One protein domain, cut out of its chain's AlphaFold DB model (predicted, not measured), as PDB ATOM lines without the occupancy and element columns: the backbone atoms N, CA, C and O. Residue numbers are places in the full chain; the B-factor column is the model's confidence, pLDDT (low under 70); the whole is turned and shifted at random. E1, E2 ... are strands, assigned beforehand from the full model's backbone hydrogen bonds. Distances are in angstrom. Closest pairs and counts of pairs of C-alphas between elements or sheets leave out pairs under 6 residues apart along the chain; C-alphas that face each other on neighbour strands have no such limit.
ATOM      1  N   ILE A   4     138.773 117.081 106.541       78.88
ATOM      2  CA  ILE A   4     139.382 118.269 105.950       78.88
ATOM      3  C   ILE A   4     140.407 118.783 106.956       78.88
ATOM      4  O   ILE A   4     140.086 118.962 108.136       78.88
ATOM      5  N   THR A   5     141.636 119.028 106.509       82.06
ATOM      6  CA  THR A   5     142.659 119.662 107.345       82.06
ATOM      7  C   THR A   5     142.501 121.174 107.245       82.06
ATOM      8  O   THR A   5     142.630 121.754 106.172       82.06
ATOM      9  N   VAL A   6     142.236 121.832 108.367       81.44
ATOM     10  CA  VAL A   6     142.083 123.285 108.466       81.44
ATOM     11  C   VAL A   6     143.314 123.862 109.142       81.44
ATOM     12  O   VAL A   6     143.712 123.401 110.213       81.44
ATOM     13  N   ALA A   7     143.900 124.890 108.536       82.88
ATOM     14  CA  ALA A   7     144.988 125.650 109.125       82.88
ATOM     15  C   ALA A   7     144.657 127.140 109.129       82.88
ATOM     16  O   ALA A   7     144.640 127.772 108.078       82.88
ATOM     17  N   ILE A   8     144.437 127.698 110.313       83.56
ATOM     18  CA  ILE A   8     144.205 129.125 110.520       83.56
ATOM     19  C   ILE A   8     145.539 129.787 110.867       83.56
ATOM     20  O   ILE A   8     146.233 129.336 111.783       83.56
ATOM     21  N   ALA A   9     145.907 130.824 110.117       79.62
ATOM     22  CA  ALA A   9     147.106 131.618 110.371       79.62
ATOM     23  C   ALA A   9     146.993 132.402 111.699       79.62
ATOM     24  O   ALA A   9     145.883 132.724 112.129       79.62
ATOM     25  N   PRO A  10     148.116 132.716 112.375       80.50
ATOM     26  CA  PRO A  10     148.083 133.586 113.546       80.50
ATOM     27  C   PRO A  10     147.533 134.968 113.178       80.50
ATOM     28  O   PRO A  10     147.904 135.557 112.163       80.50
ATOM     29  N   LEU A  11     146.686 135.507 114.047       81.94
ATOM     30  CA  LEU A  11     146.150 136.850 113.922       81.94
ATOM     31  C   LEU A  11     147.183 137.869 114.393       81.94
ATOM     32  O   LEU A  11     147.787 137.742 115.461       81.94
ATOM     33  N   ASP A  12     147.340 138.932 113.615       77.94
ATOM     34  CA  ASP A  12     148.187 140.051 114.003       77.94
ATOM     35  C   ASP A  12     147.354 141.157 114.642       77.94
ATOM     36  O   ASP A  12     146.974 142.146 114.016       77.94
ATOM     37  N   VAL A  13     147.009 140.926 115.905       78.38
ATOM     38  CA  VAL A  13     146.252 141.865 116.726       78.38
ATOM     39  C   VAL A  13     147.099 142.236 117.946       78.38
ATOM     40  O   VAL A  13     147.406 141.368 118.766       78.38
ATOM     41  N   PRO A  14     147.485 143.515 118.101       76.69
ATOM     42  CA  PRO A  14     148.164 143.993 119.299       76.69
ATOM     43  C   PRO A  14     147.417 143.615 120.584       76.69
ATOM     44  O   PRO A  14     146.224 143.874 120.718       76.69
ATOM     45  N   GLY A  15     148.131 143.011 121.536       78.62
ATOM     46  CA  GLY A  15     147.566 142.590 122.823       78.62
ATOM     47  C   GLY A  15     146.771 141.280 122.792       78.62
ATOM     48  O   GLY A  15     146.310 140.854 123.847       78.62
ATOM     49  N   LEU A  16     146.633 140.629 121.633       84.50
ATOM     50  CA  LEU A  16     146.000 139.317 121.521       84.50
ATOM     51  C   LEU A  16     146.908 138.211 122.063       84.50
ATOM     52  O   LEU A  16     148.066 138.091 121.660       84.50
ATOM     53  N   ASP A  17     146.332 137.360 122.905       81.94
ATOM     54  CA  ASP A  17     146.955 136.127 123.383       81.94
ATOM     55  C   ASP A  17     146.216 134.898 122.831       81.94
ATOM     56  O   ASP A  17     146.820 134.030 122.193       81.94
ATOM     57  N   VAL A  18     144.885 134.887 122.965       83.94
ATOM     58  CA  VAL A  18     144.016 133.763 122.589       83.94
ATOM     59  C   VAL A  18     142.910 134.211 121.634       83.94
ATOM     60  O   VAL A  18     142.208 135.184 121.905       83.94
ATOM     61  N   ALA A  19     142.695 133.455 120.555       86.19
ATOM     62  CA  ALA A  19     141.518 133.585 119.697       86.19
ATOM     63  C   ALA A  19     140.731 132.274 119.651       86.19
ATOM     64  O   ALA A  19     141.302 131.185 119.603       86.19
ATOM     65  N   CYS A  20     139.411 132.404 119.666       86.00
ATOM     66  CA  CYS A  20     138.455 131.311 119.681       86.00
ATOM     67  C   CYS A  20     137.690 131.251 118.367       86.00
ATOM     68  O   CYS A  20     137.125 132.260 117.953       86.00
ATOM     69  N   TYR A  21     137.580 130.066 117.771       85.88
ATOM     70  CA  TYR A  21     136.871 129.881 116.502       85.88
ATOM     71  C   TYR A  21     135.784 128.820 116.610       85.88
ATOM     72  O   TYR A  21     135.967 127.777 117.240       85.88
ATOM     73  N   GLU A  22     134.669 129.059 115.933       85.88
ATOM     74  CA  GLU A  22     133.658 128.051 115.642       85.88
ATOM     75  C   GLU A  22     133.803 127.614 114.184       85.88
ATOM     76  O   GLU A  22     133.724 128.425 113.263       85.88
ATOM     77  N   LEU A  23     134.035 126.318 113.981       84.56
ATOM     78  CA  LEU A  23     134.142 125.706 112.660       84.56
ATOM     79  C   LEU A  23     132.891 124.877 112.394       84.56
ATOM     80  O   LEU A  23     132.494 124.090 113.240       84.56
ATOM     81  N   ARG A  24     132.279 124.993 111.223       84.19
ATOM     82  CA  ARG A  24     131.146 124.151 110.819       84.19
ATOM     83  C   ARG A  24     131.383 123.631 109.414       84.19
ATOM     84  O   ARG A  24     131.856 124.372 108.567       84.19
ATOM     85  N   VAL A  25     131.061 122.370 109.156       81.50
ATOM     86  CA  VAL A  25     131.144 121.797 107.806       81.50
ATOM     87  C   VAL A  25     129.729 121.538 107.314       81.50
ATOM     88  O   VAL A  25     129.002 120.759 107.928       81.50
ATOM     89  N   ASP A  26     129.342 122.180 106.217       79.00
ATOM     90  CA  ASP A  26     128.059 121.965 105.551       79.00
ATOM     91  C   ASP A  26     128.266 121.159 104.259       79.00
ATOM     92  O   ASP A  26     129.050 121.543 103.393       79.00
ATOM     93  N   GLY A  27     127.538 120.049 104.110       65.19
ATOM     94  CA  GLY A  27     127.539 119.209 102.901       65.19
ATOM     95  C   GLY A  27     126.367 119.530 101.966       65.19
ATOM     96  O   GLY A  27     125.731 118.623 101.436       65.19
ATOM     97  N   GLY A  28     125.970 120.803 101.875       64.62
ATOM     98  CA  GLY A  28     124.811 121.251 101.095       64.62
ATOM     99  C   GLY A  28     123.530 121.404 101.923       64.62
ATOM    100  O   GLY A  28     123.199 122.511 102.337       64.62
ATOM    101  N   VAL A  29     122.777 120.319 102.144       55.72
ATOM    102  CA  VAL A  29     121.388 120.388 102.675       55.72
ATOM    103  C   VAL A  29     121.291 120.288 104.205       55.72
ATOM    104  O   VAL A  29     120.293 120.695 104.794       55.72
ATOM    105  N   GLU A  30     122.325 119.758 104.856       58.19
ATOM    106  CA  GLU A  30     122.430 119.627 106.312       58.19
ATOM    107  C   GLU A  30     123.883 119.844 106.747       58.19
ATOM    108  O   GLU A  30     124.829 119.533 106.012       58.19
ATOM    109  N   THR A  31     124.053 120.317 107.977       64.31
ATOM    110  CA  THR A  31     125.359 120.430 108.620       64.31
ATOM    111  C   THR A  31     125.945 119.043 108.876       64.31
ATOM    112  O   THR A  31     125.361 118.230 109.589       64.31
ATOM    113  N   ALA A  32     127.105 118.773 108.279       61.31
ATOM    114  CA  ALA A  32     127.827 117.511 108.399       61.31
ATOM    115  C   ALA A  32     128.596 117.417 109.727       61.31
ATOM    116  O   ALA A  32     128.746 116.326 110.277       61.31
ATOM    117  N   TRP A  33     129.060 118.554 110.260       68.56
ATOM    118  CA  TRP A  33     129.787 118.602 111.528       68.56
ATOM    119  C   TRP A  33     129.718 119.982 112.200       68.56
ATOM    120  O   TRP A  33     129.780 121.020 111.542       68.56
ATOM    121  N   THR A  34     129.609 119.996 113.531       66.94
ATOM    122  CA  THR A  34     129.757 121.190 114.383       66.94
ATOM    123  C   THR A  34     130.427 120.765 115.693       66.94
ATOM    124  O   THR A  34     130.012 119.759 116.277       66.94
ATOM    125  N   PRO A  35     131.450 121.483 116.179       63.41
ATOM    126  CA  PRO A  35     132.084 121.195 117.446       63.41
ATOM    127  C   PRO A  35     131.144 121.577 118.590       63.41
ATOM    128  O   PRO A  35     130.379 122.534 118.510       63.41
ATOM    129  N   THR A  36     131.224 120.841 119.693       62.72
ATOM    130  CA  THR A  36     130.456 121.129 120.915       62.72
ATOM    131  C   THR A  36     130.984 122.333 121.696       62.72
ATOM    132  O   THR A  36     130.290 122.835 122.576       62.72
ATOM    133  N   THR A  37     132.206 122.783 121.403       67.62
ATOM    134  CA  THR A  37     132.868 123.926 122.044       67.62
ATOM    135  C   THR A  37     133.754 124.654 121.031       67.62
ATOM    136  O   THR A  37     134.415 123.968 120.245       67.62
ATOM    137  N   PRO A  38     133.839 125.995 121.071       74.81
ATOM    138  CA  PRO A  38     134.779 126.747 120.246       74.81
ATOM    139  C   PRO A  38     136.225 126.280 120.456       74.81
ATOM    140  O   PRO A  38     136.633 125.915 121.563       74.81
ATOM    141  N   LEU A  39     137.012 126.290 119.385       82.12
ATOM    142  CA  LEU A  39     138.425 125.936 119.408       82.12
ATOM    143  C   LEU A  39     139.220 127.135 119.937       82.12
ATOM    144  O   LEU A  39     139.436 128.095 119.205       82.12
ATOM    145  N   CYS A  40     139.604 127.082 121.216       72.81
ATOM    146  CA  CYS A  40     140.193 128.221 121.932       72.81
ATOM    147  C   CYS A  40     141.568 127.975 122.569       72.81
ATOM    148  O   CYS A  40     142.277 128.936 122.822       72.81
ATOM    149  N   ALA A  41     141.940 126.742 122.937       55.12
ATOM    150  CA  ALA A  41     142.906 126.580 124.039       55.12
ATOM    151  C   ALA A  41     143.928 125.434 123.910       55.12
ATOM    152  O   ALA A  41     144.406 124.936 124.925       55.12
ATOM    153  N   ALA A  42     144.295 125.000 122.699       48.97
ATOM    154  CA  ALA A  42     145.307 123.939 122.547       48.97
ATOM    155  C   ALA A  42     146.173 123.984 121.271       48.97
ATOM    156  O   ALA A  42     147.001 123.093 121.096       48.97
ATOM    157  N   HIS A  43     146.017 124.971 120.372       50.72
ATOM    158  CA  HIS A  43     146.528 124.823 118.996       50.72
ATOM    159  C   HIS A  43     147.347 125.986 118.406       50.72
ATOM    160  O   HIS A  43     147.804 125.843 117.272       50.72
ATOM    161  N   GLY A  44     147.636 127.057 119.159       51.97
ATOM    162  CA  GLY A  44     148.604 128.067 118.714       51.97
ATOM    163  C   GLY A  44     148.543 129.406 119.448       51.97
ATOM    164  O   GLY A  44     147.521 129.778 120.021       51.97
ATOM    165  N   ALA A  45     149.666 130.130 119.436       63.50
ATOM    166  CA  ALA A  45     149.745 131.506 119.921       63.50
ATOM    167  C   ALA A  45     149.006 132.450 118.957       63.50
ATOM    168  O   ALA A  45     149.028 132.232 117.742       63.50
ATOM    169  N   ARG A  46     148.371 133.507 119.484       72.06
ATOM    170  CA  ARG A  46     147.683 134.539 118.683       72.06
ATOM    171  C   ARG A  46     146.620 133.983 117.722       72.06
ATOM    172  O   ARG A  46     146.406 134.528 116.647       72.06
ATOM    173  N   GLY A  47     145.955 132.887 118.086       73.00
ATOM    174  CA  GLY A  47     144.844 132.340 117.301       73.00
ATOM    175  C   GLY A  47     145.216 131.389 116.166       73.00
ATOM    176  O   GLY A  47     144.327 130.954 115.441       73.00
ATOM    177  N   GLN A  48     146.489 131.013 116.017       81.44
ATOM    178  CA  GLN A  48     146.843 129.950 115.079       81.44
ATOM    179  C   GLN A  48     146.138 128.640 115.469       81.44
ATOM    180  O   GLN A  48     146.141 128.248 116.636       81.44
ATOM    181  N   ILE A  49     145.546 127.949 114.491       80.12
ATOM    182  CA  ILE A  49     144.904 126.644 114.691       80.12
ATOM    183  C   ILE A  49     145.312 125.693 113.576       80.12
ATOM    184  O   ILE A  49     145.299 126.055 112.404       80.12
ATOM    185  N   SER A  50     145.601 124.447 113.939       81.56
ATOM    186  CA  SER A  50     145.581 123.313 113.017       81.56
ATOM    187  C   SER A  50     144.577 122.296 113.544       81.56
ATOM    188  O   SER A  50     144.725 121.823 114.670       81.56
ATOM    189  N   ALA A  51     143.555 121.977 112.756       78.00
ATOM    190  CA  ALA A  51     142.496 121.053 113.145       78.00
ATOM    191  C   ALA A  51     142.111 120.143 111.976       78.00
ATOM    192  O   ALA A  51     142.156 120.552 110.821       78.00
ATOM    193  N   GLU A  52     141.694 118.920 112.278       81.00
ATOM    194  CA  GLU A  52     141.034 118.045 111.312       81.00
ATOM    195  C   GLU A  52     139.540 118.022 111.622       81.00
ATOM    196  O   GLU A  52     139.136 117.714 112.745       81.00
ATOM    197  N   VAL A  53     138.715 118.371 110.636       80.06
ATOM    198  CA  VAL A  53     137.254 118.394 110.774       80.06
ATOM    199  C   VAL A  53     136.637 117.293 109.927       80.06
ATOM    200  O   VAL A  53     137.020 117.090 108.777       80.06
ATOM    201  N   ALA A  54     135.692 116.551 110.500       79.94
ATOM    202  CA  ALA A  54     135.032 115.460 109.794       79.94
ATOM    203  C   ALA A  54     134.149 115.998 108.657       79.94
ATOM    204  O   ALA A  54     133.472 117.015 108.815       79.94
ATOM    205  N   CYS A  55     134.123 115.285 107.533       79.75
ATOM    206  CA  CYS A  55     133.267 115.598 106.390       79.75
ATOM    207  C   CYS A  55     132.627 114.322 105.813       79.75
ATOM    208  O   CYS A  55     133.086 113.203 106.076       79.75
ATOM    209  N   ASP A  56     131.547 114.488 105.044       78.44
ATOM    210  CA  ASP A  56     130.834 113.392 104.379       78.44
ATOM    211  C   ASP A  56     131.152 113.394 102.871       78.44
ATOM    212  O   ASP A  56     130.628 114.241 102.147       78.44
ATOM    213  N   PRO A  57     131.965 112.443 102.367       74.56
ATOM    214  CA  PRO A  57     132.394 112.402 100.968       74.56
ATOM    215  C   PRO A  57     131.291 111.890 100.028       74.56
ATOM    216  O   PRO A  57     131.555 111.588  98.870       74.56
ATOM    217  N   THR A  58     130.063 111.717 100.521       74.88
ATOM    218  CA  THR A  58     128.885 111.400  99.701       74.88
ATOM    219  C   THR A  58     127.986 112.610  99.465       74.88
ATOM    220  O   THR A  58     127.011 112.512  98.719       74.88
ATOM    221  N   ARG A  59     128.292 113.742 100.109       74.56
ATOM    222  CA  ARG A  59     127.492 114.962 100.069       74.56
ATOM    223  C   ARG A  59     128.280 116.076  99.411       74.56
ATOM    224  O   ARG A  59     129.317 116.491  99.915       74.56
ATOM    225  N   ASP A  60     127.734 116.555  98.309       73.56
ATOM    226  CA  ASP A  60     128.330 117.597  97.498       73.56
ATOM    227  C   ASP A  60     127.509 118.887  97.621       73.56
ATOM    228  O   ASP A  60     126.323 118.934  97.276       73.56
ATOM    229  N   ALA A  61     128.139 119.915  98.183       71.69
ATOM    230  CA  ALA A  61     127.573 121.243  98.338       71.69
ATOM    231  C   ALA A  61     127.530 122.028  97.017       71.69
ATOM    232  O   ALA A  61     126.745 122.974  96.921       71.69
ATOM    233  N   ASP A  62     128.336 121.651  96.021       73.25
ATOM    234  CA  ASP A  62     128.382 122.284  94.708       73.25
ATOM    235  C   ASP A  62     128.573 121.252  93.577       73.25
ATOM    236  O   ASP A  62     129.670 121.103  93.036       73.25
ATOM    237  N   PRO A  63     127.477 120.609  93.127       67.06
ATOM    238  CA  PRO A  63     127.516 119.582  92.084       67.06
ATOM    239  C   PRO A  63     127.910 120.098  90.693       67.06
ATOM    240  O   PRO A  63     127.915 119.324  89.733       67.06
ATOM    241  N   ALA A  64     128.173 121.400  90.542       71.19
ATOM    242  CA  ALA A  64     128.706 121.976  89.313       71.19
ATOM    243  C   ALA A  64     130.243 121.917  89.234       71.19
ATOM    244  O   ALA A  64     130.790 122.168  88.158       71.19
ATOM    245  N   THR A  65     130.924 121.587  90.334       66.75
ATOM    246  CA  THR A  65     132.385 121.551  90.430       66.75
ATOM    247  C   THR A  65     132.872 120.097  90.526       66.75
ATOM    248  O   THR A  65     132.246 119.258  91.166       66.75
ATOM    249  N   ASP A  66     133.988 119.754  89.874       66.62
ATOM    250  CA  ASP A  66     134.544 118.394  89.938       66.62
ATOM    251  C   ASP A  66     135.048 118.096  91.357       66.62
ATOM    252  O   ASP A  66     135.956 118.771  91.834       66.62
ATOM    253  N   GLY A  67     134.485 117.089  92.031       68.69
ATOM    254  CA  GLY A  67     134.894 116.718  93.389       68.69
ATOM    255  C   GLY A  67     133.726 116.282  94.266       68.69
ATOM    256  O   GLY A  67     132.698 115.824  93.777       68.69
ATOM    257  N   THR A  68     133.913 116.349  95.581       71.25
ATOM    258  CA  THR A  68     132.801 116.303  96.536       71.25
ATOM    259  C   THR A  68     132.997 117.436  97.520       71.25
ATOM    260  O   THR A  68     133.765 117.325  98.478       71.25
ATOM    261  N   GLN A  69     132.328 118.546  97.241       73.69
ATOM    262  CA  GLN A  69     132.598 119.822  97.861       73.69
ATOM    263  C   GLN A  69     131.877 119.886  99.200       73.69
ATOM    264  O   GLN A  69     130.682 119.631  99.330       73.69
ATOM    265  N   SER A  70     132.616 120.264 100.226       76.31
ATOM    266  CA  SER A  70     132.098 120.649 101.526       76.31
ATOM    267  C   SER A  70     132.346 122.136 101.735       76.31
ATOM    268  O   SER A  70     133.383 122.679 101.349       76.31
ATOM    269  N   ARG A  71     131.394 122.815 102.373       77.62
ATOM    270  CA  ARG A  71     131.529 124.225 102.736       77.62
ATOM    271  C   ARG A  71     131.986 124.316 104.185       77.62
ATOM    272  O   ARG A  71     131.217 124.021 105.100       77.62
ATOM    273  N   LEU A  72     133.238 124.703 104.398       81.62
ATOM    274  CA  LEU A  72     133.761 125.041 105.714       81.62
ATOM    275  C   LEU A  72     133.312 126.458 106.068       81.62
ATOM    276  O   LEU A  72     133.691 127.424 105.419       81.62
ATOM    277  N   ILE A  73     132.511 126.584 107.113       82.00
ATOM    278  CA  ILE A  73     132.110 127.851 107.706       82.00
ATOM    279  C   ILE A  73     133.008 128.124 108.913       82.00
ATOM    280  O   ILE A  73     133.063 127.321 109.843       82.00
ATOM    281  N   VAL A  74     133.688 129.265 108.910       83.56
ATOM    282  CA  VAL A  74     134.548 129.739 109.999       83.56
ATOM    283  C   VAL A  74     133.890 130.953 110.640       83.56
ATOM    284  O   VAL A  74     133.552 131.901 109.939       83.56
ATOM    285  N   SER A  75     133.711 130.944 111.959       85.44
ATOM    286  CA  SER A  75     133.207 132.094 112.723       85.44
ATOM    287  C   SER A  75     134.162 132.418 113.867       85.44
ATOM    288  O   SER A  75     134.714 131.506 114.489       85.44
ATOM    289  N   LEU A  76     134.371 133.704 114.148       86.50
ATOM    290  CA  LEU A  76     135.249 134.140 115.229       86.50
ATOM    291  C   LEU A  76     134.426 134.288 116.516       86.50
ATOM    292  O   LEU A  76     133.605 135.187 116.647       86.50
ATOM    293  N   ALA A  77     134.633 133.386 117.472       85.25
ATOM    294  CA  ALA A  77     133.840 133.314 118.699       85.25
ATOM    295  C   ALA A  77     134.322 134.282 119.794       85.25
ATOM    296  O   ALA A  77     133.562 134.623 120.699       85.25
ATOM    297  N   GLY A  78     135.582 134.720 119.744       87.12
ATOM    298  CA  GLY A  78     136.097 135.729 120.668       87.12
ATOM    299  C   GLY A  78     137.612 135.878 120.642       87.12
ATOM    300  O   GLY A  78     138.332 134.956 120.262       87.12
ATOM    301  N   LEU A  79     138.081 137.044 121.082       87.88
ATOM    302  CA  LEU A  79     139.491 137.410 121.190       87.88
ATOM    303  C   LEU A  79     139.799 137.821 122.629       87.88
ATOM    304  O   LEU A  79     139.032 138.581 123.222       87.88
ATOM    305  N   TYR A  80     140.917 137.353 123.177       86.44
ATOM    306  CA  TYR A  80     141.279 137.557 124.578       86.44
ATOM    307  C   TYR A  80     142.755 137.936 124.724       86.44
ATOM    308  O   TYR A  80     143.624 137.392 124.035       86.44
ATOM    309  N   GLY A  81     143.033 138.879 125.624       85.00
ATOM    310  CA  GLY A  81     144.389 139.252 126.018       85.00
ATOM    311  C   GLY A  81     145.008 138.272 127.017       85.00
ATOM    312  O   GLY A  81     144.344 137.363 127.513       85.00
ATOM    313  N   ALA A  82     146.288 138.481 127.340       81.88
ATOM    314  CA  ALA A  82     147.057 137.605 128.234       81.88
ATOM    315  C   ALA A  82     146.532 137.575 129.685       81.88
ATOM    316  O   ALA A  82     146.828 136.661 130.451       81.88
ATOM    317  N   ASP A  83     145.750 138.580 130.078       82.31
ATOM    318  CA  ASP A  83     145.037 138.650 131.356       82.31
ATOM    319  C   ASP A  83     143.665 137.945 131.322       82.31
ATOM    320  O   ASP A  83     142.957 137.914 132.331       82.31
ATOM    321  N   GLY A  84     143.287 137.376 130.173       80.81
ATOM    322  CA  GLY A  84     141.990 136.756 129.922       80.81
ATOM    323  C   GLY A  84     140.864 137.754 129.636       80.81
ATOM    324  O   GLY A  84     139.713 137.335 129.494       80.81
ATOM    325  N   ALA A  85     141.149 139.058 129.552       85.12
ATOM    326  CA  ALA A  85     140.142 140.058 129.220       85.12
ATOM    327  C   ALA A  85     139.756 139.968 127.736       85.12
ATOM    328  O   ALA A  85     140.613 139.834 126.863       85.12
ATOM    329  N   ALA A  86     138.457 140.063 127.445       87.12
ATOM    330  CA  ALA A  86     137.970 140.066 126.071       87.12
ATOM    331  C   ALA A  86     138.352 141.374 125.358       87.12
ATOM    332  O   ALA A  86     138.059 142.469 125.847       87.12
ATOM    333  N   LEU A  87     138.955 141.256 124.176       85.12
ATOM    334  CA  LEU A  87     139.132 142.373 123.255       85.12
ATOM    335  C   LEU A  87     137.782 142.654 122.582       85.12
ATOM    336  O   LEU A  87     137.067 141.726 122.206       85.12
ATOM    337  N   SER A  88     137.411 143.927 122.451       82.25
ATOM    338  CA  SER A  88     136.084 144.340 121.950       82.25
ATOM    339  C   SER A  88     136.134 145.448 120.899       82.25
ATOM    340  O   SER A  88     135.099 145.853 120.381       82.25
ATOM    341  N   ASP A  89     137.329 145.930 120.559       79.69
ATOM    342  CA  ASP A  89     137.567 146.971 119.559       79.69
ATOM    343  C   ASP A  89     137.752 146.410 118.138       79.69
ATOM    344  O   ASP A  89     138.192 147.130 117.249       79.69
ATOM    345  N   TRP A  90     137.423 145.139 117.903       81.38
ATOM    346  CA  TRP A  90     137.516 144.481 116.598       81.38
ATOM    347  C   TRP A  90     136.147 144.354 115.927       81.38
ATOM    348  O   TRP A  90     135.105 144.330 116.583       81.38
ATOM    349  N   ILE A  91     136.160 144.271 114.599       81.31
ATOM    350  CA  ILE A  91     134.972 144.021 113.781       81.31
ATOM    351  C   ILE A  91     135.007 142.565 113.350       81.31
ATOM    352  O   ILE A  91     135.966 142.147 112.697       81.31
ATOM    353  N   ASP A  92     133.954 141.817 113.681       83.69
ATOM    354  CA  ASP A  92     133.861 140.407 113.322       83.69
ATOM    355  C   ASP A  92     133.805 140.217 111.800       83.69
ATOM    356  O   ASP A  92     132.812 140.612 111.177       83.69
ATOM    357  N   PRO A  93     134.846 139.616 111.185       79.56
ATOM    358  CA  PRO A  93     134.859 139.360 109.752       79.56
ATOM    359  C   PRO A  93     133.785 138.367 109.320       79.56
ATOM    360  O   PRO A  93     133.384 138.351 108.158       79.56
ATOM    361  N   CYS A  94     133.318 137.543 110.256       76.44
ATOM    362  CA  CYS A  94     132.503 136.374 110.010       76.44
ATOM    363  C   CYS A  94     131.269 136.361 110.920       76.44
ATOM    364  O   CYS A  94     130.866 135.295 111.382       76.44
ATOM    365  N   ALA A  95     130.618 137.514 111.120       72.50
ATOM    366  CA  ALA A  95     129.442 137.664 111.995       72.50
ATOM    367  C   ALA A  95     128.221 136.787 111.611       72.50
ATOM    368  O   ALA A  95     127.236 136.718 112.345       72.50
ATOM    369  N   GLY A  96     128.271 136.105 110.460       69.75
ATOM    370  CA  GLY A  96     127.328 135.062 110.037       69.75
ATOM    371  C   GLY A  96     128.005 133.790 109.504       69.75
ATOM    372  O   GLY A  96     127.345 132.980 108.856       69.75
ATOM    373  N   GLY A  97     129.306 133.636 109.761       77.00
ATOM    374  CA  GLY A  97     130.175 132.592 109.232       77.00
ATOM    375  C   GLY A  97     130.771 132.931 107.862       77.00
ATOM    376  O   GLY A  97     130.048 133.193 106.902       77.00
ATOM    377  N   CYS A  98     132.099 132.894 107.755       81.00
ATOM    378  CA  CYS A  98     132.818 132.985 106.490       81.00
ATOM    379  C   CYS A  98     132.891 131.610 105.848       81.00
ATOM    380  O   CYS A  98     133.324 130.647 106.476       81.00
ATOM    381  N   ALA A  99     132.473 131.524 104.598       80.12
ATOM    382  CA  ALA A  99     132.376 130.268 103.894       80.12
ATOM    383  C   ALA A  99     133.560 130.039 102.959       80.12
ATOM    384  O   ALA A  99     133.789 130.836 102.056       80.12
ATOM    385  N   LEU A 100     134.219 128.897 103.112       78.00
ATOM    386  CA  LEU A 100     135.306 128.432 102.263       78.00
ATOM    387  C   LEU A 100     134.944 127.069 101.674       78.00
ATOM    388  O   LEU A 100     134.359 126.223 102.355       78.00
ATOM    389  N   THR A 101     135.277 126.855 100.407       75.31
ATOM    390  CA  THR A 101     135.033 125.579  99.722       75.31
ATOM    391  C   THR A 101     136.238 124.661  99.892       75.31
ATOM    392  O   THR A 101     137.378 125.105  99.765       75.31
ATOM    393  N   ALA A 102     135.985 123.388 100.187       75.62
ATOM    394  CA  ALA A 102     137.007 122.363 100.366       75.62
ATOM    395  C   ALA A 102     136.508 121.005  99.866       75.62
ATOM    396  O   ALA A 102     135.346 120.669 100.088       75.62
ATOM    397  N   ASP A 103     137.377 120.197  99.265       74.88
ATOM    398  CA  ASP A 103     137.000 118.859  98.813       74.88
ATOM    399  C   ASP A 103     137.115 117.835  99.948       74.88
ATOM    400  O   ASP A 103     138.128 117.711 100.641       74.88
ATOM    401  N   CYS A 104     136.044 117.073 100.159       74.00
ATOM    402  CA  CYS A 104     135.994 116.073 101.211       74.00
ATOM    403  C   CYS A 104     136.686 114.772 100.777       74.00
ATOM    404  O   CYS A 104     136.215 114.057  99.895       74.00
ATOM    405  N   GLY A 105     137.773 114.407 101.466       62.66
ATOM    406  CA  GLY A 105     138.401 113.088 101.327       62.66
ATOM    407  C   GLY A 105     139.319 112.909 100.115       62.66
ATOM    408  O   GLY A 105     139.613 111.766  99.757       62.66
ATOM    409  N   HIS A 106     139.808 113.992  99.500       60.25
ATOM    410  CA  HIS A 106     140.841 113.894  98.471       60.25
ATOM    411  C   HIS A 106     142.171 113.390  99.086       60.25
ATOM    412  O   HIS A 106     142.646 113.947 100.080       60.25
ATOM    413  N   PRO A 107     142.808 112.335  98.535       47.88
ATOM    414  CA  PRO A 107     143.991 111.702  99.132       47.88
ATOM    415  C   PRO A 107     145.259 112.572  99.122       47.88
ATOM    416  O   PRO A 107     146.263 112.161  99.702       47.88
ATOM    417  N   ALA A 108     145.230 113.754  98.494       45.25
ATOM    418  CA  ALA A 108     146.329 114.718  98.534       45.25
ATOM    419  C   ALA A 108     146.319 115.636  99.776       45.25
ATOM    420  O   ALA A 108     147.253 116.415  99.939       45.25
ATOM    421  N   GLY A 109     145.334 115.513 100.676       50.38
ATOM    422  CA  GLY A 109     145.301 116.303 101.907       50.38
ATOM    423  C   GLY A 109     145.025 117.776 101.631       50.38
ATOM    424  O   GLY A 109     145.881 118.621 101.894       50.38
ATOM    425  N   ASP A 110     143.834 118.079 101.106       59.41
ATOM    426  CA  ASP A 110     143.418 119.457 100.855       59.41
ATOM    427  C   ASP A 110     143.364 120.224 102.175       59.41
ATOM    428  O   ASP A 110     142.448 120.112 102.996       59.41
ATOM    429  N   ARG A 111     144.445 120.966 102.402       68.62
ATOM    430  CA  ARG A 111     144.613 121.858 103.528       68.62
ATOM    431  C   ARG A 111     143.897 123.151 103.188       68.62
ATOM    432  O   ARG A 111     144.367 123.921 102.353       68.62
ATOM    433  N   VAL A 112     142.802 123.422 103.883       75.88
ATOM    434  CA  VAL A 112     142.158 124.731 103.836       75.88
ATOM    435  C   VAL A 112     142.980 125.665 104.709       75.88
ATOM    436  O   VAL A 112     142.895 125.631 105.940       75.88
ATOM    437  N   ALA A 113     143.833 126.460 104.071       77.12
ATOM    438  CA  ALA A 113     144.461 127.592 104.727       77.12
ATOM    439  C   ALA A 113     143.411 128.695 104.893       77.12
ATOM    440  O   ALA A 113     142.709 129.024 103.942       77.12
ATOM    441  N   VAL A 114     143.297 129.244 106.096       77.12
ATOM    442  CA  VAL A 114     142.443 130.389 106.395       77.12
ATOM    443  C   VAL A 114     143.355 131.521 106.825       77.12
ATOM    444  O   VAL A 114     144.018 131.421 107.862       77.12
ATOM    445  N   ASP A 115     143.387 132.576 106.019       76.94
ATOM    446  CA  ASP A 115     144.099 133.800 106.360       76.94
ATOM    447  C   ASP A 115     143.090 134.879 106.738       76.94
ATOM    448  O   ASP A 115     142.189 135.203 105.966       76.94
ATOM    449  N   LEU A 116     143.200 135.382 107.963       80.12
ATOM    450  CA  LEU A 116     142.261 136.327 108.549       80.12
ATOM    451  C   LEU A 116     143.012 137.599 108.904       80.12
ATOM    452  O   LEU A 116     143.795 137.648 109.854       80.12
ATOM    453  N   THR A 117     142.715 138.658 108.166       81.56
ATOM    454  CA  THR A 117     143.142 140.007 108.513       81.56
ATOM    455  C   THR A 117     142.019 140.668 109.299       81.56
ATOM    456  O   THR A 117     140.919 140.782 108.779       81.56
TER     457      THR A 117
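What this domain is: This is residues 4 to 117 of the 541 residues of an uncharacterized protein of Deltaproteobacteria bacterium HGW-Deltaproteobacteria-14 (UniProt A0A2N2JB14). A strongly twisted sheet of four strands, E3 E2 E5 E6 in order and antiparallel, stands face to face with a smaller mixed sheet, E4 E1 E7, as an elongated sandwich. Long loops lie between E3 and E4, E4 and E5, and E5 and E6. The printed part has 114 residues, no named helix and seven named strands, E1 to E7 along the chain; the class is all strand, with under half of the residues, 48, in named elements. It is compact, with a radius of gyration of the C-alphas of 14.7 A and spans of 45 by 26 by 25 A.

Where its parts are: The longest strand, E5, covers residues 69 to 80 over 33.2 A, from C-alpha 69 at (132.598, 119.822, 97.861). E2 is residues 18 to 26, 26.2 A; E3, 31 to 33, 5.6 A; E6, 98 to 103, 16.6 A. In the other sheet, E1 is residues 4 to 8, 12.7 A, from (139.382, 118.269, 105.950); E4, 49 to 55, 18.1 A; E7, 111 to 116, 15.5 A, ending at (142.261, 136.327, 108.549).

How they stand to each other: E5 is antiparallel to E2, with N 22 and O 75 2.8 A apart, and forms a hairpin with E6, N 72 and O 100 at 2.8 A. E2 and E3 form a hairpin, N 32 and O 25 at 2.8 A. E1 is antiparallel to E4, N 6 and O 51 at 2.8 A, and parallel to E7, N 114 and O 7 at 2.8 A. The strands of the two sheets stand at 25 degrees. The closest C-alphas of E3 and E4 are those of Ala 32 and Cys 55, 6.1 A.

The domain as a whole: The C-alphas farthest apart, of Ala 64 and Asp 83, are 48.1 A apart. The printed part has no cut. The mean pLDDT of the printed part is 75.2; 28 residues are under 70, among them 27 to 37 and 105 to 111.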